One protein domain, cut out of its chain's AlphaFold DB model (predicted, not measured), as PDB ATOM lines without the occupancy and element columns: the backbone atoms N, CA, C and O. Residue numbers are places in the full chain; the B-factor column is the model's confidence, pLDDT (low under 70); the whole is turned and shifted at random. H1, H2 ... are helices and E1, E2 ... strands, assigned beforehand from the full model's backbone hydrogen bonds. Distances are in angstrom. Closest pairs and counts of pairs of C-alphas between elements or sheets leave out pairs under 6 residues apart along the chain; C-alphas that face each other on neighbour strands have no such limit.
ATOM      1  N   LYS A 267      91.763 140.101  98.362       91.38
ATOM      2  CA  LYS A 267      92.639 140.756  99.345       91.38
ATOM      3  C   LYS A 267      92.327 140.311 100.776       91.38
ATOM      4  O   LYS A 267      93.230 140.177 101.589       91.38
ATOM      5  N   PHE A 268      91.051 140.044 101.071       91.62
ATOM      6  CA  PHE A 268      90.618 139.604 102.393       91.62
ATOM      7  C   PHE A 268      91.079 138.181 102.688       91.62
ATOM      8  O   PHE A 268      91.495 137.910 103.807       91.62
ATOM      9  N   LYS A 269      91.050 137.289 101.691       93.75
ATOM     10  CA  LYS A 269      91.549 135.915 101.828       93.75
ATOM     11  C   LYS A 269      93.063 135.874 101.972       93.75
ATOM     12  O   LYS A 269      93.554 135.139 102.818       93.75
ATOM     13  N   VAL A 270      93.784 136.707 101.221       96.38
ATOM     14  CA  VAL A 270      95.234 136.890 101.388       96.38
ATOM     15  C   VAL A 270      95.553 137.320 102.821       96.38
ATOM     16  O   VAL A 270      96.336 136.655 103.494       96.38
ATOM     17  N   ILE A 271      94.920 138.396 103.304       96.50
ATOM     18  CA  ILE A 271      95.125 138.909 104.667       96.50
ATOM     19  C   ILE A 271      94.783 137.832 105.697       96.50
ATOM     20  O   ILE A 271      95.612 137.517 106.543       96.50
ATOM     21  N   GLN A 272      93.607 137.210 105.579       95.75
ATOM     22  CA  GLN A 272      93.160 136.162 106.494       95.75
ATOM     23  C   GLN A 272      94.137 134.983 106.536       95.75
ATOM     24  O   GLN A 272      94.427 134.481 107.617       95.75
ATOM     25  N   TYR A 273      94.642 134.539 105.382       96.44
ATOM     26  CA  TYR A 273      95.608 133.448 105.307       96.44
ATOM     27  C   TYR A 273      96.910 133.812 106.027       96.44
ATOM     28  O   TYR A 273      97.385 133.039 106.855       96.44
ATOM     29  N   VAL A 274      97.472 134.991 105.744       97.56
ATOM     30  CA  VAL A 274      98.738 135.428 106.348       97.56
ATOM     31  C   VAL A 274      98.579 135.659 107.851       97.56
ATOM     32  O   VAL A 274      99.392 135.155 108.620       97.56
ATOM     33  N   GLU A 275      97.520 136.337 108.301       96.69
ATOM     34  CA  GLU A 275      97.248 136.560 109.731       96.69
ATOM     35  C   GLU A 275      97.034 135.233 110.481       96.69
ATOM     36  O   GLU A 275      97.581 135.038 111.566       96.69
ATOM     37  N   ALA A 276      96.311 134.275 109.887       96.44
ATOM     38  CA  ALA A 276      96.061 132.966 110.498       96.44
ATOM     39  C   ALA A 276      97.333 132.125 110.689       96.44
ATOM     40  O   ALA A 276      97.360 131.236 111.539       96.44
ATOM     41  N   LYS A 277      98.391 132.394 109.918       95.44
ATOM     42  CA  LYS A 277      99.681 131.705 110.056       95.44
ATOM     43  C   LYS A 277     100.510 132.248 111.221       95.44
ATOM     44  O   LYS A 277     101.482 131.602 111.616       95.44
ATOM     45  N   GLY A 278     100.115 133.382 111.808       95.56
ATOM     46  CA  GLY A 278     100.792 133.985 112.950       95.56
ATOM     47  C   GLY A 278     102.278 134.180 112.663       95.56
ATOM     48  O   GLY A 278     102.654 134.739 111.633       95.56
ATOM     49  N   LYS A 279     103.129 133.675 113.552       95.88
ATOM     50  CA  LYS A 279     104.583 133.768 113.404       95.88
ATOM     51  C   LYS A 279     105.206 132.685 112.515       95.88
ATOM     52  O   LYS A 279     106.415 132.663 112.368       95.88
ATOM     53  N   SER A 280     104.423 131.790 111.913       96.94
ATOM     54  CA  SER A 280     104.965 130.676 111.120       96.94
ATOM     55  C   SER A 280     105.760 131.150 109.898       96.94
ATOM     56  O   SER A 280     105.415 132.156 109.274       96.94
ATOM     57  N   ILE A 281     106.759 130.361 109.493       98.19
ATOM     58  CA  ILE A 281     107.466 130.566 108.226       98.19
ATOM     59  C   ILE A 281     106.541 130.218 107.054       98.19
ATOM     60  O   ILE A 281     105.929 129.144 106.996       98.19
ATOM     61  N   LEU A 282     106.469 131.136 106.099       97.81
ATOM     62  CA  LEU A 282     105.758 131.006 104.834       97.81
ATOM     63  C   LEU A 282     106.755 130.979 103.681       97.81
ATOM     64  O   LEU A 282     107.904 131.378 103.822       97.81
ATOM     65  N   VAL A 283     106.293 130.553 102.514       98.12
ATOM     66  CA  VAL A 283     106.979 130.783 101.246       98.12
ATOM     67  C   VAL A 283     106.149 131.782 100.459       98.12
ATOM     68  O   VAL A 283     104.974 131.534 100.193       98.12
ATOM     69  N   TYR A 284     106.753 132.919 100.126       98.25
ATOM     70  CA  TYR A 284     106.178 133.931  99.249       98.25
ATOM     71  C   TYR A 284     106.650 133.695  97.814       98.25
ATOM     72  O   TYR A 284     107.855 133.628  97.559       98.25
ATOM     73  N   PHE A 285     105.701 133.580  96.884       97.56
ATOM     74  CA  PHE A 285     105.999 133.417  95.462       97.56
ATOM     75  C   PHE A 285     106.189 134.786  94.793       97.56
ATOM     76  O   PHE A 285     105.249 135.382  94.266       97.56
ATOM     77  N   ASP A 286     107.417 135.304  94.847       93.62
ATOM     78  CA  ASP A 286     107.796 136.603  94.295       93.62
ATOM     79  C   ASP A 286     108.177 136.496  92.814       93.62
ATOM     80  O   ASP A 286     109.264 136.036  92.443       93.62
ATOM     81  N   ILE A 287     107.325 137.027  91.941       91.31
ATOM     82  CA  ILE A 287     107.587 137.106  90.498       91.31
ATOM     83  C   ILE A 287     108.861 137.897  90.156       91.31
ATOM     84  O   ILE A 287     109.487 137.656  89.126       91.31
ATOM     85  N   ASN A 288     109.296 138.805  91.034       89.94
ATOM     86  CA  ASN A 288     110.512 139.599  90.854       89.94
ATOM     87  C   ASN A 288     111.748 138.938  91.488       89.94
ATOM     88  O   ASN A 288     112.872 139.409  91.299       89.94
ATOM     89  N   GLY A 289     111.569 137.812  92.187       88.81
ATOM     90  CA  GLY A 289     112.592 137.124  92.973       88.81
ATOM     91  C   GLY A 289     113.668 136.384  92.175       88.81
ATOM     92  O   GLY A 289     114.539 135.763  92.771       88.81
ATOM     93  N   ARG A 290     113.695 136.465  90.836       87.19
ATOM     94  CA  ARG A 290     114.602 135.671  89.973       87.19
ATOM     95  C   ARG A 290     116.092 135.710  90.362       87.19
ATOM     96  O   ARG A 290     116.829 134.768  90.085       87.19
ATOM     97  N   LYS A 291     116.564 136.802  90.976       86.44
ATOM     98  CA  LYS A 291     117.972 136.983  91.382       86.44
ATOM     99  C   LYS A 291     118.282 136.503  92.809       86.44
ATOM    100  O   LYS A 291     119.451 136.488  93.171       86.44
ATOM    101  N   ARG A 292     117.274 136.135  93.608       87.25
ATOM    102  CA  ARG A 292     117.447 135.645  94.987       87.25
ATOM    103  C   ARG A 292     118.035 134.235  95.005       87.25
ATOM    104  O   ARG A 292     117.943 133.519  94.007       87.25
ATOM    105  N   ALA A 293     118.555 133.823  96.162       84.38
ATOM    106  CA  ALA A 293     119.101 132.484  96.386       84.38
ATOM    107  C   ALA A 293     118.065 131.384  96.103       84.38
ATOM    108  O   ALA A 293     118.337 130.452  95.354       84.38
ATOM    109  N   THR A 294     116.842 131.549  96.613       90.44
ATOM    110  CA  THR A 294     115.722 130.622  96.379       90.44
ATOM    111  C   THR A 294     114.833 131.031  95.204       90.44
ATOM    112  O   THR A 294     113.697 130.575  95.061       90.44
ATOM    113  N   ARG A 295     115.346 131.917  94.338       90.56
ATOM    114  CA  ARG A 295     114.638 132.436  93.165       90.56
ATOM    115  C   ARG A 295     113.262 132.994  93.557       90.56
ATOM    116  O   ARG A 295     113.149 133.829  94.451       90.56
ATOM    117  N   HIS A 296     112.220 132.563  92.860       94.38
ATOM    118  CA  HIS A 296     110.863 133.054  93.041       94.38
ATOM    119  C   HIS A 296     110.174 132.544  94.309       94.38
ATOM    120  O   HIS A 296     109.127 133.072  94.659       94.38
ATOM    121  N   ALA A 297     110.716 131.538  94.994       96.19
ATOM    122  CA  ALA A 297     110.077 130.926  96.148       96.19
ATOM    123  C   ALA A 297     110.846 131.300  97.416       96.19
ATOM    124  O   ALA A 297     111.813 130.647  97.791       96.19
ATOM    125  N   THR A 298     110.469 132.405  98.055       96.56
ATOM    126  CA  THR A 298     111.244 132.996  99.155       96.56
ATOM    127  C   THR A 298     110.659 132.611 100.517       96.56
ATOM    128  O   THR A 298     109.536 133.023 100.815       96.56
ATOM    129  N   PRO A 299     111.386 131.851 101.361       97.94
ATOM    130  CA  PRO A 299     111.062 131.691 102.774       97.94
ATOM    131  C   PRO A 299     111.010 133.041 103.495       97.94
ATOM    132  O   PRO A 299     111.989 133.788 103.522       97.94
ATOM    133  N   VAL A 300     109.859 133.351 104.081       98.25
ATOM    134  CA  VAL A 300     109.583 134.623 104.747       98.25
ATOM    135  C   VAL A 300     108.809 134.431 106.043       98.25
ATOM    136  O   VAL A 300     108.114 133.435 106.235       98.25
ATOM    137  N   VAL A 301     108.846 135.447 106.897       98.25
ATOM    138  CA  VAL A 301     107.844 135.652 107.953       98.25
ATOM    139  C   VAL A 301     107.112 136.967 107.747       98.25
ATOM    140  O   VAL A 301     107.653 137.899 107.152       98.25
ATOM    141  N   CYS A 302     105.885 137.059 108.255       97.94
ATOM    142  CA  CYS A 302     105.134 138.307 108.257       97.94
ATOM    143  C   CYS A 302     105.483 139.140 109.493       97.94
ATOM    144  O   CYS A 302     105.102 138.793 110.611       97.94
ATOM    145  N   LEU A 303     106.172 140.263 109.288       96.81
ATOM    146  CA  LEU A 303     106.570 141.163 110.366       96.81
ATOM    147  C   LEU A 303     105.353 141.748 111.088       96.81
ATOM    148  O   LEU A 303     105.382 141.847 112.311       96.81
ATOM    149  N   ASN A 304     104.266 142.062 110.366       95.56
ATOM    150  CA  ASN A 304     103.010 142.521 110.971       95.56
ATOM    151  C   ASN A 304     102.528 141.557 112.070       95.56
ATOM    152  O   ASN A 304     102.198 142.000 113.168       95.56
ATOM    153  N   ASN A 305     102.571 140.245 111.810       95.75
ATOM    154  CA  ASN A 305     102.164 139.228 112.780       95.75
ATOM    155  C   ASN A 305     103.113 139.154 113.984       95.75
ATOM    156  O   ASN A 305     102.649 138.981 115.108       95.75
ATOM    157  N   PHE A 306     104.424 139.301 113.765       94.56
ATOM    158  CA  PHE A 306     105.419 139.297 114.844       94.56
ATOM    159  C   PHE A 306     105.208 140.444 115.838       94.56
ATOM    160  O   PHE A 306     105.352 140.236 117.040       94.56
ATOM    161  N   VAL A 307     104.810 141.622 115.350       94.50
ATOM    162  CA  VAL A 307     104.525 142.794 116.195       94.50
ATOM    163  C   VAL A 307     103.059 142.898 116.637       94.50
ATOM    164  O   VAL A 307     102.694 143.827 117.350       94.50
ATOM    165  N   GLY A 308     102.198 141.959 116.226       92.94
ATOM    166  CA  GLY A 308     100.773 141.955 116.575       92.94
ATOM    167  C   GLY A 308      99.936 143.041 115.884       92.94
ATOM    168  O   GLY A 308      98.847 143.370 116.358       92.94
ATOM    169  N   ASN A 309     100.415 143.595 114.767       92.38
ATOM    170  CA  ASN A 309      99.701 144.603 113.987       92.38
ATOM    171  C   ASN A 309      98.857 143.964 112.884       92.38
ATOM    172  O   ASN A 309      99.285 143.030 112.210       92.38
ATOM    173  N   LYS A 310      97.662 144.516 112.657       92.38
ATOM    174  CA  LYS A 310      96.783 144.069 111.570       92.38
ATOM    175  C   LYS A 310      97.337 144.450 110.208       92.38
ATOM    176  O   LYS A 310      97.959 145.503 110.047       92.38
ATOM    177  N   ILE A 311      97.035 143.624 109.215       92.75
ATOM    178  CA  ILE A 311      97.370 143.909 107.825       92.75
ATOM    179  C   ILE A 311      96.203 144.673 107.191       92.75
ATOM    180  O   ILE A 311      95.092 144.157 107.081       92.75
ATOM    181  N   GLU A 312      96.443 145.904 106.738       86.12
ATOM    182  CA  GLU A 312      95.417 146.689 106.032       86.12
ATOM    183  C   GLU A 312      95.488 146.515 104.511       86.12
ATOM    184  O   GLU A 312      94.489 146.202 103.856       86.12
ATOM    185  N   ARG A 313      96.676 146.730 103.935       87.12
ATOM    186  CA  ARG A 313      96.931 146.598 102.494       87.12
ATOM    187  C   ARG A 313      98.291 145.976 102.219       87.12
ATOM    188  O   ARG A 313      98.352 145.017 101.453       87.12
ATOM    189  N   GLU A 314      99.332 146.548 102.806       92.56
ATOM    190  CA  GLU A 314     100.719 146.117 102.653       92.56
ATOM    191  C   GLU A 314     101.058 145.063 103.704       92.56
ATOM    192  O   GLU A 314     100.795 145.240 104.892       92.56
ATOM    193  N   ILE A 315     101.627 143.958 103.240       95.81
ATOM    194  CA  ILE A 315     102.134 142.861 104.052       95.81
ATOM    195  C   ILE A 315     103.646 143.039 104.093       95.81
ATOM    196  O   ILE A 315     104.311 142.901 103.061       95.81
ATOM    197  N   LEU A 316     104.181 143.364 105.268       96.56
ATOM    198  CA  LEU A 316     105.618 143.470 105.478       96.56
ATOM    199  C   LEU A 316     106.163 142.074 105.762       96.56
ATOM    200  O   LEU A 316     105.804 141.432 106.751       96.56
ATOM    201  N   LEU A 317     107.003 141.592 104.859       97.94
ATOM    202  CA  LEU A 317     107.611 140.271 104.896       97.94
ATOM    203  C   LEU A 317     109.120 140.420 105.099       97.94
ATOM    204  O   LEU A 317     109.738 141.301 104.503       97.94
ATOM    205  N   LEU A 318     109.718 139.552 105.909       97.81
ATOM    206  CA  LEU A 318     111.171 139.473 106.065       97.81
ATOM    207  C   LEU A 318     111.704 138.231 105.351       97.81
ATOM    208  O   LEU A 318     111.265 137.125 105.653       97.81
ATOM    209  N   ASP A 319     112.632 138.424 104.415       97.31
ATOM    210  CA  ASP A 319     113.337 137.379 103.670       97.31
ATOM    211  C   ASP A 319     114.363 136.685 104.571       97.31
ATOM    212  O   ASP A 319     115.424 137.234 104.879       97.31
ATOM    213  N   LEU A 320     114.048 135.454 104.979       97.75
ATOM    214  CA  LEU A 320     114.895 134.662 105.870       97.75
ATOM    215  C   LEU A 320     116.112 134.052 105.157       97.75
ATOM    216  O   LEU A 320     116.952 133.435 105.811       97.75
ATOM    217  N   THR A 321     116.231 134.206 103.836       96.12
ATOM    218  CA  THR A 321     117.356 133.678 103.045       96.12
ATOM    219  C   THR A 321     118.545 134.630 102.979       96.12
ATOM    220  O   THR A 321     119.624 134.232 102.543       96.12
ATOM    221  N   VAL A 322     118.382 135.878 103.431       95.75
ATOM    222  CA  VAL A 322     119.498 136.823 103.540       95.75
ATOM    223  C   VAL A 322     120.544 136.265 104.518       95.75
ATOM    224  O   VAL A 322     120.156 135.739 105.566       95.75
ATOM    225  N   PRO A 323     121.857 136.371 104.221       96.50
ATOM    226  CA  PRO A 323     122.904 135.917 105.134       96.50
ATOM    227  C   PRO A 323     122.712 136.461 106.552       96.50
ATOM    228  O   PRO A 323     122.446 137.653 106.718       96.50
ATOM    229  N   HIS A 324     122.868 135.593 107.552       97.44
ATOM    230  CA  HIS A 324     122.519 135.884 108.945       97.44
ATOM    231  C   HIS A 324     123.064 137.215 109.485       97.44
ATOM    232  O   HIS A 324     122.310 138.000 110.054       97.44
ATOM    233  N   GLU A 325     124.342 137.514 109.248       96.94
ATOM    234  CA  GLU A 325     124.964 138.754 109.734       96.94
ATOM    235  C   GLU A 325     124.314 140.011 109.137       96.94
ATOM    236  O   GLU A 325     124.040 140.974 109.850       96.94
ATOM    237  N   ASN A 326     123.982 139.977 107.844       96.69
ATOM    238  CA  ASN A 326     123.309 141.086 107.165       96.69
ATOM    239  C   ASN A 326     121.871 141.252 107.667       96.69
ATOM    240  O   ASN A 326     121.395 142.371 107.848       96.69
ATOM    241  N   PHE A 327     121.178 140.132 107.894       97.38
ATOM    242  CA  PHE A 327     119.824 140.128 108.436       97.38
ATOM    243  C   PHE A 327     119.799 140.717 109.852       97.38
ATOM    244  O   PHE A 327     119.001 141.606 110.140       97.38
ATOM    245  N   ARG A 328     120.728 140.285 110.711       97.12
ATOM    246  CA  ARG A 328     120.905 140.814 112.065       97.12
ATOM    247  C   ARG A 328     121.234 142.301 112.054       97.12
ATOM    248  O   ARG A 328     120.618 143.051 112.802       97.12
ATOM    249  N   GLU A 329     122.174 142.732 111.213       96.44
ATOM    250  CA  GLU A 329     122.544 144.144 111.089       96.44
ATOM    251  C   GLU A 329     121.336 144.998 110.684       96.44
ATOM    252  O   GLU A 329     121.058 146.009 111.327       96.44
ATOM    253  N   PHE A 330     120.573 144.562 109.679       96.94
ATOM    254  CA  PHE A 330     119.392 145.269 109.178       96.94
ATOM    255  C   PHE A 330     118.343 145.548 110.264       96.94
ATOM    256  O   PHE A 330     117.781 146.640 110.307       96.94
ATOM    257  N   LEU A 331     118.106 144.591 111.167       96.56
ATOM    258  CA  LEU A 331     117.141 144.743 112.265       96.56
ATOM    259  C   LEU A 331     117.558 145.796 113.306       96.56
ATOM    260  O   LEU A 331     116.723 146.238 114.090       96.56
ATOM    261  N   THR A 332     118.828 146.214 113.316       95.19
ATOM    262  CA  THR A 332     119.346 147.235 114.246       95.19
ATOM    263  C   THR A 332     119.275 148.660 113.696       95.19
ATOM    264  O   THR A 332     119.606 149.606 114.413       95.19
ATOM    265  N   TRP A 333     118.886 148.836 112.431       95.75
ATOM    266  CA  TRP A 333     118.881 150.143 111.781       95.75
ATOM    267  C   TRP A 333     117.748 151.041 112.285       95.75
ATOM    268  O   TRP A 333     116.613 150.608 112.514       95.75
ATOM    269  N   ASP A 334     118.068 152.325 112.443       95.12
ATOM    270  CA  ASP A 334     117.086 153.354 112.761       95.12
ATOM    271  C   ASP A 334     116.353 153.844 111.499       95.12
ATOM    272  O   ASP A 334     116.605 153.395 110.377       95.12
ATOM    273  N   SER A 335     115.398 154.761 111.676       94.00
ATOM    274  CA  SER A 335     114.616 155.288 110.553       94.00
ATOM    275  C   SER A 335     115.467 156.017 109.507       94.00
ATOM    276  O   SER A 335     115.120 155.948 108.328       94.00
ATOM    277  N   LYS A 336     116.584 156.656 109.894       92.12
ATOM    278  CA  LYS A 336     117.484 157.336 108.953       92.12
ATOM    279  C   LYS A 336     118.299 156.327 108.153       92.12
ATOM    280  O   LYS A 336     118.332 156.427 106.931       92.12
ATOM    281  N   ASP A 337     118.907 155.344 108.814       94.44
ATOM    282  CA  ASP A 337     119.654 154.273 108.147       94.44
ATOM    283  C   ASP A 337     118.740 153.542 107.134       94.44
ATOM    284  O   ASP A 337     119.096 153.361 105.968       94.44
ATOM    285  N   LEU A 338     117.507 153.200 107.526       94.56
ATOM    286  CA  LEU A 338     116.533 152.553 106.637       94.56
ATOM    287  C   LEU A 338     116.129 153.435 105.449       94.56
ATOM    288  O   LEU A 338     116.050 152.953 104.318       94.56
ATOM    289  N   GLN A 339     115.875 154.720 105.688       91.62
ATOM    290  CA  GLN A 339     115.526 155.679 104.644       91.62
ATOM    291  C   GLN A 339     116.664 155.850 103.634       91.62
ATOM    292  O   GLN A 339     116.425 155.748 102.428       91.62
ATOM    293  N   ASP A 340     117.895 156.043 104.116       91.38
ATOM    294  CA  ASP A 340     119.095 156.118 103.282       91.38
ATOM    295  C   ASP A 340     119.212 154.832 102.443       91.38
ATOM    296  O   ASP A 340     119.306 154.889 101.216       91.38
ATOM    297  N   TYR A 341     119.079 153.659 103.069       92.81
ATOM    298  CA  TYR A 341     119.156 152.365 102.391       92.81
ATOM    299  C   TYR A 341     118.103 152.182 101.283       92.81
ATOM    300  O   TYR A 341     118.427 151.749 100.171       92.81
ATOM    301  N   PHE A 342     116.832 152.492 101.556       90.62
ATOM    302  CA  PHE A 342     115.762 152.327 100.570       90.62
ATOM    303  C   PHE A 342     115.843 153.356  99.440       90.62
ATOM    304  O   PHE A 342     115.482 153.033  98.302       90.62
ATOM    305  N   ASN A 343     116.378 154.547  99.720       89.44
ATOM    306  CA  ASN A 343     116.656 155.558  98.707       89.44
ATOM    307  C   ASN A 343     117.746 155.130  97.729       89.44
ATOM    308  O   ASN A 343     117.684 155.541  96.573       89.44
ATOM    309  N   LEU A 344     118.698 154.289  98.137       88.25
ATOM    310  CA  LEU A 344     119.774 153.841  97.260       88.25
ATOM    311  C   LEU A 344     119.285 152.948  96.119       88.25
ATOM    312  O   LEU A 344     118.470 152.033  96.293       88.25
ATOM    313  N   SER A 345     119.882 153.157  94.945       85.56
ATOM    314  CA  SER A 345     119.845 152.192  93.845       85.56
ATOM    315  C   SER A 345     120.434 150.844  94.284       85.56
ATOM    316  O   SER A 345     121.438 150.794  94.993       85.56
ATOM    317  N   SER A 346     119.844 149.736  93.815       84.75
ATOM    318  CA  SER A 346     120.192 148.372  94.262       84.75
ATOM    319  C   SER A 346     121.687 148.033  94.209       84.75
ATOM    320  O   SER A 346     122.165 147.339  95.096       84.75
ATOM    321  N   LYS A 347     122.426 148.558  93.224       86.50
ATOM    322  CA  LYS A 347     123.867 148.317  93.070       86.50
ATOM    323  C   LYS A 347     124.748 148.944  94.154       86.50
ATOM    324  O   LYS A 347     125.865 148.490  94.342       86.50
ATOM    325  N   TYR A 348     124.264 149.980  94.839       89.00
ATOM    326  CA  TYR A 348     125.006 150.638  95.919       89.00
ATOM    327  C   TYR A 348     124.662 150.071  97.291       89.00
ATOM    328  O   TYR A 348     125.403 150.292  98.243       89.00
ATOM    329  N   ARG A 349     123.544 149.351  97.415       91.12
ATOM    330  CA  ARG A 349     123.116 148.768  98.686       91.12
ATOM    331  C   ARG A 349     124.146 147.746  99.152       91.12
ATOM    332  O   ARG A 349     124.558 146.889  98.375       91.12
ATOM    333  N   LYS A 350     124.513 147.812 100.434       92.12
ATOM    334  CA  LYS A 350     125.499 146.909 101.047       92.12
ATOM    335  C   LYS A 350     125.134 145.426 100.883       92.12
ATOM    336  O   LYS A 350     126.004 144.594 100.655       92.12
ATOM    337  N   PHE A 351     123.847 145.101 100.970       92.19
ATOM    338  CA  PHE A 351     123.304 143.768 100.714       92.19
ATOM    339  C   PHE A 351     121.880 143.857 100.151       92.19
ATOM    340  O   PHE A 351     121.266 144.926 100.157       92.19
ATOM    341  N   SER A 352     121.348 142.733  99.657       89.31
ATOM    342  CA  SER A 352     119.961 142.630  99.172       89.31
ATOM    343  C   SER A 352     118.959 142.861 100.299       89.31
ATOM    344  O   SER A 352     119.152 142.351 101.397       89.31
ATOM    345  N   SER A 353     117.885 143.606 100.028       91.69
ATOM    346  CA  SER A 353     116.962 144.034 101.085       91.69
ATOM    347  C   SER A 353     116.268 142.846 101.747       91.69
ATOM    348  O   SER A 353     115.597 142.089 101.039       91.69
ATOM    349  N   PRO A 354     116.367 142.715 103.083       95.12
ATOM    350  CA  PRO A 354     115.599 141.719 103.819       95.12
ATOM    351  C   PRO A 354     114.100 142.022 103.842       95.12
ATOM    352  O   PRO A 354     113.306 141.110 104.028       95.12
ATOM    353  N   LEU A 355     113.689 143.281 103.653       95.38
ATOM    354  CA  LEU A 355     112.280 143.661 103.648       95.38
ATOM    355  C   LEU A 355     111.657 143.472 102.267       95.38
ATOM    356  O   LEU A 355     112.096 144.072 101.285       95.38
ATOM    357  N   LEU A 356     110.554 142.731 102.231       94.69
ATOM    358  CA  LEU A 356     109.667 142.585 101.086       94.69
ATOM    359  C   LEU A 356     108.293 143.146 101.412       94.69
ATOM    360  O   LEU A 356     107.753 142.915 102.488       94.69
ATOM    361  N   VAL A 357     107.716 143.867 100.456       93.50
ATOM    362  CA  VAL A 357     106.376 144.439 100.590       93.50
ATOM    363  C   VAL A 357     105.472 143.777  99.565       93.50
ATOM    364  O   VAL A 357     105.668 143.937  98.359       93.50
ATOM    365  N   ALA A 358     104.485 143.024 100.046       94.31
ATOM    366  CA  ALA A 358     103.450 142.439  99.206       94.31
ATOM    367  C   ALA A 358     102.135 143.209  99.382       94.31
ATOM    368  O   ALA A 358     101.649 143.408 100.493       94.31
ATOM    369  N   GLU A 359     101.532 143.647  98.281       92.62
ATOM    370  CA  GLU A 359     100.237 144.329  98.299       92.62
ATOM    371  C   GLU A 359      99.094 143.307  98.209       92.62
ATOM    372  O   GLU A 359      98.944 142.627  97.196       92.62
ATOM    373  N   SER A 360      98.227 143.234  99.220       92.81
ATOM    374  CA  SER A 360      97.105 142.276  99.266       92.81
ATOM    375  C   SER A 360      96.140 142.368  98.069       92.81
ATOM    376  O   SER A 360      95.572 141.361  97.651       92.81
ATOM    377  N   ASN A 361      95.966 143.550  97.469       87.00
ATOM    378  CA  ASN A 361      95.140 143.768  96.271       87.00
ATOM    379  C   ASN A 361      95.837 143.399  94.948       87.00
ATOM    380  O   ASN A 361      95.239 143.549  93.880       87.00
ATOM    381  N   ARG A 362      97.085 142.922  95.015       90.44
ATOM    382  CA  ARG A 362      97.795 142.265  93.908       90.44
ATOM    383  C   ARG A 362      97.810 140.741  94.041       90.44
ATOM    384  O   ARG A 362      98.513 140.086  93.282       90.44
ATOM    385  N   PHE A 363      97.024 140.200  94.977       94.25
ATOM    386  CA  PHE A 363      96.780 138.764  95.131       94.25
ATOM    387  C   PHE A 363      98.070 137.926  95.246       94.25
ATOM    388  O   PHE A 363      98.248 136.971  94.489       94.25
ATOM    389  N   PRO A 364      99.004 138.292  96.151       97.00
ATOM    390  CA  PRO A 364     100.238 137.541  96.353       97.00
ATOM    391  C   PRO A 364      99.934 136.106  96.788       97.00
ATOM    392  O   PRO A 364      99.018 135.867  97.580       97.00
ATOM    393  N   LEU A 365     100.719 135.164  96.272       98.31
ATOM    394  CA  LEU A 365     100.550 133.739  96.532       98.31
ATOM    395  C   LEU A 365     101.500 133.283  97.641       98.31
ATOM    396  O   LEU A 365     102.661 133.702  97.688       98.31
ATOM    397  N   PHE A 366     101.011 132.381  98.493       98.25
ATOM    398  CA  PHE A 366     101.773 131.823  99.604       98.25
ATOM    399  C   PHE A 366     101.549 130.318  99.768       98.25
ATOM    400  O   PHE A 366     100.493 129.783  99.427       98.25
ATOM    401  N   ALA A 367     102.524 129.656 100.376       97.56
ATOM    402  CA  ALA A 367     102.410 128.301 100.911       97.56
ATOM    403  C   ALA A 367     103.115 128.220 102.272       97.56
ATOM    404  O   ALA A 367     103.876 129.115 102.645       97.56
ATOM    405  N   SER A 368     102.845 127.174 103.044       96.00
ATOM    406  CA  SER A 368     103.661 126.845 104.213       96.00
ATOM    407  C   SER A 368     105.008 126.261 103.779       96.00
ATOM    408  O   SER A 368     105.096 125.590 102.757       96.00
ATOM    409  N   LEU A 369     106.066 126.473 104.571       95.44
ATOM    410  CA  LEU A 369     107.414 125.997 104.226       95.44
ATOM    411  C   LEU A 369     107.469 124.490 103.919       95.44
ATOM    412  O   LEU A 369     108.082 124.087 102.933       95.44
ATOM    413  N   ASN A 370     106.783 123.672 104.720       93.00
ATOM    414  CA  ASN A 370     106.780 122.216 104.548       93.00
ATOM    415  C   ASN A 370     106.091 121.766 103.252       93.00
ATOM    416  O   ASN A 370     106.460 120.740 102.692       93.00
ATOM    417  N   GLU A 371     105.129 122.541 102.749       94.75
ATOM    418  CA  GLU A 371     104.441 122.251 101.487       94.75
ATOM    419  C   GLU A 371     105.352 122.480 100.269       94.75
ATOM    420  O   GLU A 371     105.053 122.014  99.174       94.75
ATOM    421  N   CYS A 372     106.486 123.159 100.447       94.88
ATOM    422  CA  CYS A 372     107.501 123.385  99.418       94.88
ATOM    423  C   CYS A 372     108.672 122.387  99.522       94.88
ATOM    424  O   CYS A 372     109.770 122.669  99.039       94.88
ATOM    425  N   SER A 373     108.471 121.221 100.148       90.12
ATOM    426  CA  SER A 373     109.498 120.183 100.376       90.12
ATOM    427  C   SER A 373     110.146 119.638  99.094       90.12
ATOM    428  O   SER A 373     111.272 119.146  99.132       90.12
ATOM    429  N   LEU A 374     109.468 119.761  97.951       90.44
ATOM    430  CA  LEU A 374     109.954 119.302  96.646       90.44
ATOM    431  C   LEU A 374     110.834 120.326  95.914       90.44
ATOM    432  O   LEU A 374     111.462 119.993  94.907       90.44
ATOM    433  N   ASN A 375     110.886 121.573  96.389       91.06
ATOM    434  CA  ASN A 375     111.689 122.611  95.759       91.06
ATOM    435  C   ASN A 375     113.171 122.467  96.138       91.06
ATOM    436  O   ASN A 375     113.531 122.497  97.313       91.06
ATOM    437  N   ARG A 376     114.053 122.328  95.149       87.69
ATOM    438  CA  ARG A 376     115.469 122.026  95.404       87.69
ATOM    439  C   ARG A 376     116.223 123.205  96.006       87.69
ATOM    440  O   ARG A 376     117.114 122.989  96.820       87.69
ATOM    441  N   GLU A 377     115.864 124.429  95.634       89.94
ATOM    442  CA  GLU A 377     116.547 125.641  96.081       89.94
ATOM    443  C   GLU A 377     116.278 125.940  97.564       89.94
ATOM    444  O   GLU A 377     117.204 126.266  98.304       89.94
ATOM    445  N   ILE A 378     115.032 125.775  98.021       91.31
ATOM    446  CA  ILE A 378     114.640 125.964  99.427       91.31
ATOM    447  C   ILE A 378     115.213 124.856 100.319       91.31
ATOM    448  O   ILE A 378     115.531 125.095 101.483       91.31
ATOM    449  N   ASN A 379     115.335 123.633  99.796       89.44
ATOM    450  CA  ASN A 379     115.642 122.459 100.611       89.44
ATOM    451  C   ASN A 379     117.132 122.137 100.759       89.44
ATOM    452  O   ASN A 379     117.458 121.116 101.374       89.44
ATOM    453  N   THR A 380     118.032 122.994 100.269       92.75
ATOM    454  CA  THR A 380     119.471 122.821 100.515       92.75
ATOM    455  C   THR A 380     119.787 122.948 102.016       92.75
ATOM    456  O   THR A 380     119.139 123.736 102.715       92.75
ATOM    457  N   PRO A 381     120.772 122.195 102.552       94.25
ATOM    458  CA  PRO A 381     121.130 122.270 103.972       94.25
ATOM    459  C   PRO A 381     121.508 123.685 104.429       94.25
ATOM    460  O   PRO A 381     121.093 124.114 105.501       94.25
ATOM    461  N   GLU A 382     122.239 124.420 103.587       94.81
ATOM    462  CA  GLU A 382     122.670 125.794 103.852       94.81
ATOM    463  C   GLU A 382     121.477 126.751 103.983       94.81
ATOM    464  O   GLU A 382     121.373 127.479 104.972       94.81
ATOM    465  N   VAL A 383     120.531 126.703 103.036       94.88
ATOM    466  CA  VAL A 383     119.331 127.552 103.078       94.88
ATOM    467  C   VAL A 383     118.474 127.211 104.291       94.88
ATOM    468  O   VAL A 383     118.074 128.119 105.017       94.88
ATOM    469  N   LYS A 384     118.234 125.922 104.563       95.06
ATOM    470  CA  LYS A 384     117.465 125.483 105.740       95.06
ATOM    471  C   LYS A 384     118.083 125.976 107.044       95.06
ATOM    472  O   LYS A 384     117.366 126.495 107.897       95.06
ATOM    473  N   GLN A 385     119.401 125.840 107.187       96.88
ATOM    474  CA  GLN A 385     120.111 126.299 108.374       96.88
ATOM    475  C   GLN A 385     120.012 127.820 108.527       96.88
ATOM    476  O   GLN A 385     119.640 128.290 109.596       96.88
ATOM    477  N   ASN A 386     120.286 128.596 107.473       97.50
ATOM    478  CA  ASN A 386     120.219 130.058 107.535       97.50
ATOM    479  C   ASN A 386     118.798 130.561 107.839       97.50
ATOM    480  O   ASN A 386     118.625 131.422 108.701       97.50
ATOM    481  N   VAL A 387     117.781 129.986 107.185       97.69
ATOM    482  CA  VAL A 387     116.366 130.305 107.432       97.69
ATOM    483  C   VAL A 387     116.000 130.042 108.893       97.69
ATOM    484  O   VAL A 387     115.396 130.905 109.527       97.69
ATOM    485  N   GLN A 388     116.404 128.894 109.446       97.94
ATOM    486  CA  GLN A 388     116.136 128.560 110.843       97.94
ATOM    487  C   GLN A 388     116.872 129.495 111.813       97.94
ATOM    488  O   GLN A 388     116.280 129.931 112.797       97.94
ATOM    489  N   THR A 389     118.134 129.836 111.540       98.19
ATOM    490  CA  THR A 389     118.917 130.760 112.376       98.19
ATOM    491  C   THR A 389     118.305 132.164 112.386       98.19
ATOM    492  O   THR A 389     118.146 132.762 113.448       98.19
ATOM    493  N   ASN A 390     117.906 132.687 111.222       98.31
ATOM    494  CA  ASN A 390     117.241 133.990 111.124       98.31
ATOM    495  C   ASN A 390     115.860 133.992 111.779       98.31
ATOM    496  O   ASN A 390     115.485 134.971 112.420       98.31
ATOM    497  N   TYR A 391     115.112 132.897 111.645       98.31
ATOM    498  CA  TYR A 391     113.844 132.729 112.340       98.31
ATOM    499  C   TYR A 391     114.029 132.748 113.861       98.31
ATOM    500  O   TYR A 391     113.318 133.474 114.553       98.31
ATOM    501  N   GLN A 392     115.010 132.000 114.376       98.19
ATOM    502  CA  GLN A 392     115.296 131.945 115.809       98.19
ATOM    503  C   GLN A 392     115.695 133.317 116.358       98.19
ATOM    504  O   GLN A 392     115.199 133.708 117.407       98.19
ATOM    505  N   LEU A 393     116.498 134.089 115.615       97.81
ATOM    506  CA  LEU A 393     116.826 135.467 115.986       97.81
ATOM    507  C   LEU A 393     115.567 136.322 116.200       97.81
ATOM    508  O   LEU A 393     115.507 137.077 117.162       97.81
ATOM    509  N   LEU A 394     114.564 136.213 115.325       97.19
ATOM    510  CA  LEU A 394     113.319 136.974 115.474       97.19
ATOM    511  C   LEU A 394     112.479 136.519 116.671       97.19
ATOM    512  O   LEU A 394     111.806 137.346 117.277       97.19
ATOM    513  N   GLU A 395     112.492 135.227 116.992       95.75
ATOM    514  CA  GLU A 395     111.795 134.693 118.167       95.75
ATOM    515  C   GLU A 395     112.489 135.057 119.485       95.75
ATOM    516  O   GLU A 395     111.808 135.216 120.498       95.75
ATOM    517  N   ASP A 396     113.814 135.220 119.466       95.81
ATOM    518  CA  ASP A 396     114.613 135.585 120.639       95.81
ATOM    519  C   ASP A 396     114.566 137.093 120.957       95.81
ATOM    520  O   ASP A 396     114.815 137.486 122.099       95.81
ATOM    521  N   LEU A 397     114.254 137.946 119.972       94.75
ATOM    522  CA  LEU A 397     114.116 139.395 120.164       94.75
ATOM    523  C   LEU A 397     112.888 139.741 121.017       94.75
ATOM    524  O   LEU A 397     111.809 139.157 120.868       94.75
ATOM    525  N   ALA A 398     113.021 140.758 121.872       89.50
ATOM    526  CA  ALA A 398     111.886 141.252 122.639       89.50
ATOM    527  C   ALA A 398     110.847 141.901 121.707       89.50
ATOM    528  O   ALA A 398     111.176 142.560 120.715       89.50
ATOM    529  N   VAL A 399     109.562 141.758 122.043       88.94
ATOM    530  CA  VAL A 399     108.461 142.320 121.240       88.94
ATOM    531  C   VAL A 399     108.591 143.842 121.122       88.94
ATOM    532  O   VAL A 399     108.240 144.420 120.094       88.94
ATOM    533  N   GLU A 400     109.128 144.507 122.142       91.56
ATOM    534  CA  GLU A 400     109.410 145.941 122.151       91.56
ATOM    535  C   GLU A 400     110.467 146.328 121.108       91.56
ATOM    536  O   GLU A 400     110.289 147.323 120.407       91.56
ATOM    537  N   GLU A 401     111.529 145.534 120.950       93.88
ATOM    538  CA  GLU A 401     112.594 145.785 119.968       93.88
ATOM    539  C   GLU A 401     112.053 145.673 118.539       93.88
ATOM    540  O   GLU A 401     112.270 146.560 117.709       93.88
ATOM    541  N   LEU A 402     111.259 144.633 118.268       94.19
ATOM    542  CA  LEU A 402     110.599 144.459 116.972       94.19
ATOM    543  C   LEU A 402     109.583 145.571 116.687       94.19
ATOM    544  O   LEU A 402     109.471 146.021 115.546       94.19
ATOM    545  N   ASN A 403     108.865 146.053 117.706       94.62
ATOM    546  CA  ASN A 403     107.958 147.192 117.566       94.62
ATOM    547  C   ASN A 403     108.701 148.491 117.231       94.62
ATOM    548  O   ASN A 403     108.226 149.263 116.395       94.62
ATOM    549  N   VAL A 404     109.868 148.730 117.840       96.19
ATOM    550  CA  VAL A 404     110.726 149.878 117.503       96.19
ATOM    551  C   VAL A 404     111.203 149.777 116.056       96.19
ATOM    552  O   VAL A 404     111.045 150.733 115.294       96.19
ATOM    553  N   PHE A 405     111.711 148.614 115.643       96.56
ATOM    554  CA  PHE A 405     112.133 148.384 114.262       96.56
ATOM    555  C   PHE A 405     110.980 148.590 113.262       96.56
ATOM    556  O   PHE A 405     111.127 149.292 112.259       96.56
ATOM    557  N   TYR A 406     109.794 148.060 113.565       95.44
ATOM    558  CA  TYR A 406     108.591 148.252 112.753       95.44
ATOM    559  C   TYR A 406     108.187 149.730 112.642       95.44
ATOM    560  O   TYR A 406     107.852 150.202 111.554       95.44
ATOM    561  N   ALA A 407     108.249 150.492 113.737       94.69
ATOM    562  CA  ALA A 407     107.970 151.926 113.716       94.69
ATOM    563  C   ALA A 407     108.987 152.699 112.857       94.69
ATOM    564  O   ALA A 407     108.589 153.568 112.076       94.69
ATOM    565  N   ASN A 408     110.274 152.344 112.942       95.56
ATOM    566  CA  ASN A 408     111.326 152.928 112.110       95.56
ATOM    567  C   ASN A 408     111.088 152.655 110.618       95.56
ATOM    568  O   ASN A 408     111.204 153.572 109.804       95.56
ATOM    569  N   LEU A 409     110.682 151.430 110.263       93.38
ATOM    570  CA  LEU A 409     110.304 151.067 108.894       93.38
ATOM    571  C   LEU A 409     109.149 151.922 108.365       93.38
ATOM    572  O   LEU A 409     109.250 152.483 107.274       93.38
ATOM    573  N   LEU A 410     108.071 152.058 109.143       90.88
ATOM    574  CA  LEU A 410     106.920 152.879 108.755       90.88
ATOM    575  C   LEU A 410     107.253 154.370 108.656       90.88
ATOM    576  O   LEU A 410     106.584 155.109 107.937       90.88
ATOM    577  N   GLN A 411     108.242 154.845 109.411       90.69
ATOM    578  CA  GLN A 411     108.726 156.213 109.283       90.69
ATOM    579  C   GLN A 411     109.518 156.393 107.986       90.69
ATOM    580  O   GLN A 411     109.235 157.334 107.245       90.69
ATOM    581  N   ALA A 412     110.440 155.475 107.683       87.62
ATOM    582  CA  ALA A 412     111.248 155.504 106.466       87.62
ATOM    583  C   ALA A 412     110.403 155.385 105.183       87.62
ATOM    584  O   ALA A 412     110.749 155.962 104.156       87.62
ATOM    585  N   SER A 413     109.266 154.680 105.235       78.62
ATOM    586  CA  SER A 413     108.383 154.474 104.078       78.62
ATOM    587  C   SER A 413     107.456 155.653 103.750       78.62
ATOM    588  O   SER A 413     106.734 155.595 102.753       78.62
ATOM    589  N   LYS A 414     107.430 156.718 104.565       75.00
ATOM    590  CA  LYS A 414     106.597 157.912 104.303       75.00
ATOM    591  C   LYS A 414     107.127 158.776 103.165       75.00
ATOM    592  O   LYS A 414     106.364 159.553 102.590       75.00
ATOM    593  N   GLU A 415     108.409 158.661 102.850       70.56
ATOM    594  CA  GLU A 415     109.037 159.415 101.774       70.56
ATOM    595  C   GLU A 415     109.118 158.600 100.483       70.56
ATOM    596  O   GLU A 415     109.173 157.371 100.490       70.56
ATOM    597  N   ARG A 416     109.104 159.290  99.338       60.78
ATOM    598  CA  ARG A 416     109.265 158.628  98.040       60.78
ATOM    599  C   ARG A 416     110.727 158.247  97.830       60.78
ATOM    600  O   ARG A 416     111.598 159.110  97.885       60.78
ATOM    601  N   PHE A 417     110.961 156.979  97.505       75.06
ATOM    602  CA  PHE A 417     112.294 156.477  97.185       75.06
ATOM    603  C   PHE A 417     112.792 156.991  95.829       75.06
ATOM    604  O   PHE A 417     112.082 156.893  94.826       75.06
ATOM    605  N   ASN A 418     114.028 157.501  95.794       64.19
ATOM    606  CA  ASN A 418     114.576 158.222  94.633       64.19
ATOM    607  C   ASN A 418     115.601 157.433  93.791       64.19
ATOM    608  O   ASN A 418     116.068 157.945  92.776       64.19
ATOM    609  N   ALA A 419     115.948 156.197  94.178       74.81
ATOM    610  CA  ALA A 419     116.975 155.368  93.523       74.81
ATOM    611  C   ALA A 419     118.340 156.086  93.356       74.81
ATOM    612  O   ALA A 419     118.989 155.992  92.313       74.81
ATOM    613  N   ALA A 420     118.778 156.790  94.398       79.25
ATOM    614  CA  ALA A 420     119.939 157.668  94.439       79.25
ATOM    615  C   ALA A 420     121.294 156.933  94.495       79.25
ATOM    616  O   ALA A 420     121.386 155.736  94.793       79.25
ATOM    617  N   THR A 421     122.354 157.687  94.195       82.88
ATOM    618  CA  THR A 421     123.751 157.353  94.505       82.88
ATOM    619  C   THR A 421     124.085 157.806  95.931       82.88
ATOM    620  O   THR A 421     123.550 158.838  96.335       82.88
ATOM    621  N   PRO A 422     124.978 157.117  96.664       81.06
ATOM    622  CA  PRO A 422     125.448 157.595  97.963       81.06
ATOM    623  C   PRO A 422     126.103 158.980  97.855       81.06
ATOM    624  O   PRO A 422     126.835 159.245  96.898       81.06
ATOM    625  N   ASP A 423     125.864 159.830  98.847       83.50
ATOM    626  CA  ASP A 423     126.458 161.160  99.010       83.50
ATOM    627  C   ASP A 423     127.102 161.322 100.403       83.50
ATOM    628  O   ASP A 423     127.249 160.349 101.144       83.50
ATOM    629  N   SER A 424     127.525 162.542 100.757       81.38
ATOM    630  CA  SER A 424     128.164 162.828 102.052       81.38
ATOM    631  C   SER A 424     127.251 162.612 103.259       81.38
ATOM    632  O   SER A 424     127.757 162.419 104.363       81.38
ATOM    633  N   ASP A 425     125.934 162.658 103.057       82.38
ATOM    634  CA  ASP A 425     124.927 162.622 104.120       82.38
ATOM    635  C   ASP A 425     124.318 161.215 104.281       82.38
ATOM    636  O   ASP A 425     123.579 160.946 105.241       82.38
ATOM    637  N   THR A 426     124.659 160.314 103.354       82.25
ATOM    638  CA  THR A 426     124.273 158.905 103.338       82.25
ATOM    639  C   THR A 426     125.058 158.122 104.391       82.25
ATOM    640  O   THR A 426     126.291 158.115 104.398       82.25
ATOM    641  N   SER A 427     124.352 157.392 105.258       85.88
ATOM    642  CA  SER A 427     124.981 156.535 106.269       85.88
ATOM    643  C   SER A 427     125.947 155.507 105.662       85.88
ATOM    644  O   SER A 427     125.573 154.663 104.849       85.88
ATOM    645  N   VAL A 428     127.201 155.501 106.123       84.25
ATOM    646  CA  VAL A 428     128.231 154.533 105.685       84.25
ATOM    647  C   VAL A 428     127.897 153.079 106.021       84.25
ATOM    648  O   VAL A 428     128.511 152.165 105.480       84.25
ATOM    649  N   LYS A 429     126.916 152.841 106.902       85.50
ATOM    650  CA  LYS A 429     126.469 151.491 107.259       85.50
ATOM    651  C   LYS A 429     125.726 150.799 106.118       85.50
ATOM    652  O   LYS A 429     125.729 149.574 106.053       85.50
ATOM    653  N   VAL A 430     125.070 151.564 105.240       87.75
ATOM    654  CA  VAL A 430     124.014 151.028 104.365       87.75
ATOM    655  C   VAL A 430     124.453 150.778 102.923       87.75
ATOM    656  O   VAL A 430     123.728 150.132 102.157       87.75
ATOM    657  N   TYR A 431     125.644 151.244 102.543       87.00
ATOM    658  CA  TYR A 431     126.163 151.117 101.184       87.00
ATOM    659  C   TYR A 431     127.537 150.448 101.130       87.00
ATOM    660  O   TYR A 431     128.281 150.420 102.105       87.00
ATOM    661  N   THR A 432     127.868 149.908  99.959       83.38
ATOM    662  CA  THR A 432     129.231 149.483  99.621       83.38
ATOM    663  C   THR A 432     129.810 150.425  98.574       83.38
ATOM    664  O   THR A 432     129.083 150.922  97.708       83.38
ATOM    665  N   GLN A 433     131.117 150.687  98.635       74.12
ATOM    666  CA  GLN A 433     131.781 151.377  97.535       74.12
ATOM    667  C   GLN A 433     131.814 150.440  96.331       74.12
ATOM    668  O   GLN A 433     132.265 149.301  96.423       74.12
ATOM    669  N   VAL A 434     131.282 150.921  95.214       72.62
ATOM    670  CA  VAL A 434     131.374 150.233  93.932       72.62
ATOM    671  C   VAL A 434     132.580 150.846  93.238       72.62
ATOM    672  O   VAL A 434     132.581 152.057  92.996       72.62
ATOM    673  N   GLU A 435     133.618 150.050  92.962       55.12
ATOM    674  CA  GLU A 435     134.678 150.497  92.057       55.12
ATOM    675  C   GLU A 435     134.006 150.921  90.755       55.12
ATOM    676  O   GLU A 435     133.165 150.201  90.215       55.12
TER     677      GLU A 435
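What this domain is: This is residues 267 to 435 of the 605 residues of an uncharacterized protein of Bisgaard Taxon 44 str. B96_3 (UniProt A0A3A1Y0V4). A strongly twisted sheet of five strands, curled like part of a barrel, has H1 on one face and the longest helix, H6, on the opposite face, where C-alphas of residues 383 to 394 of H6 come within 10 A of C-alphas of E2 and E3. On the E3 and E4 side a loose group of helices, H3, H4 and H7, extends away from the sheet, and residues 413 to 435, with no named element, make the end of the domain farthest from H5. The printed part has 169 residues, with seven named helices and five named strands in the order H1 E1 E2 H2 E3 H3 H4 E4 E5 H5 H6 H7; the sheet's order is E4 E3 E2 E1 E5, all antiparallel, and the class is mixed, helices and strands. The whole is compact, with a radius of gyration of the C-alphas of 15.7 A and spans of 47 by 33 by 32 A.

How they stand to each other: In the sheet, E2, residues 297 to 302, and E1, residues 282 to 285, form a hairpin, with N 282 and O 300 2.8 A apart, within hydrogen-bond range. The pairing of E2 is staggered: residues 297 to 300 pair with E1, and residues 300 to 302 with E3, residues 314 to 319, where N 318 and O 301 are 2.9 A apart. E4, residues 355 to 359, is the edge strand antiparallel to E3, with N 317 and O 356 at 2.8 A. E5, residues 366 to 368, is the other edge strand, antiparallel to E1, with N 283 and O 367 at 2.8 A. H6, residues 381 to 396, and H1, residues 267 to 276, are on opposite faces of the sheet, giving three layers, helices on both faces of a sheet. The closest C-alphas of H6 and E2 are those of Val 387 and Pro 299, 7.2 A apart. H1 has a height over the sheet of 8.1 A and lies over none of the strands. H5, residues 369 to 372, is on the sheet at a height of 8.2 A, only just over E1, with 3 C-alphas on it. H3, residues 324 to 331, only grazes the sheet with residues 327 to 331; it touches residues 386 to 393 of H6, closest at C-alphas of His 324 and Asn 390, 6.0 A, the same way at a shallow tilt of 33 degrees, only just short of steep. H4, residues 335 to 343, is not on the sheet; it touches residues 408 to 412 of H7, residues 399 to 412, closest at C-alphas of Ser 335 and Asn 408, 4.3 A, the same way at a steep tilt of 48 degrees. H2, residues 303 to 306, only grazes the sheet with residues 303 to 305 and only just touches H7, with 3 pairs of C-alphas within 8 A, the closest those of Phe 306 and Leu 402, 7.6 A. H1 and H7 are apart. In H1, H3, H4, H6 and H7 every O i to N i+4 pair is within hydrogen-bond range; H2 and H5 are too short for such a pair.

Where its parts are: H1 begins at C-alpha 267, (92.639, 140.756, 99.345), and is 14.0 A long. The inner strands E2 and E3 are 15.0 A and 15.4 A long, E4 13.2 A, E1 9.7 A and E5 7.0 A. H6 is 22.3 A long, from C-alpha 381 at (121.130, 122.270, 103.972). H7 is 20.0 A long and ends at C-alpha 412, (111.248, 155.504, 106.466). H4 measures 12.0 A, H3 10.9 A, H5 5.5 A and H2 5.0 A.

The domain as a whole: The two C-alphas farthest apart are those of Leu 374 and Ser 424, 47.5 A. The printed part has no cut. The long links are E1 to E2 and H4 to E4, with 11 residues each. The mean pLDDT of the printed part is 91.8; residues 416, 418 and 435 are under 70.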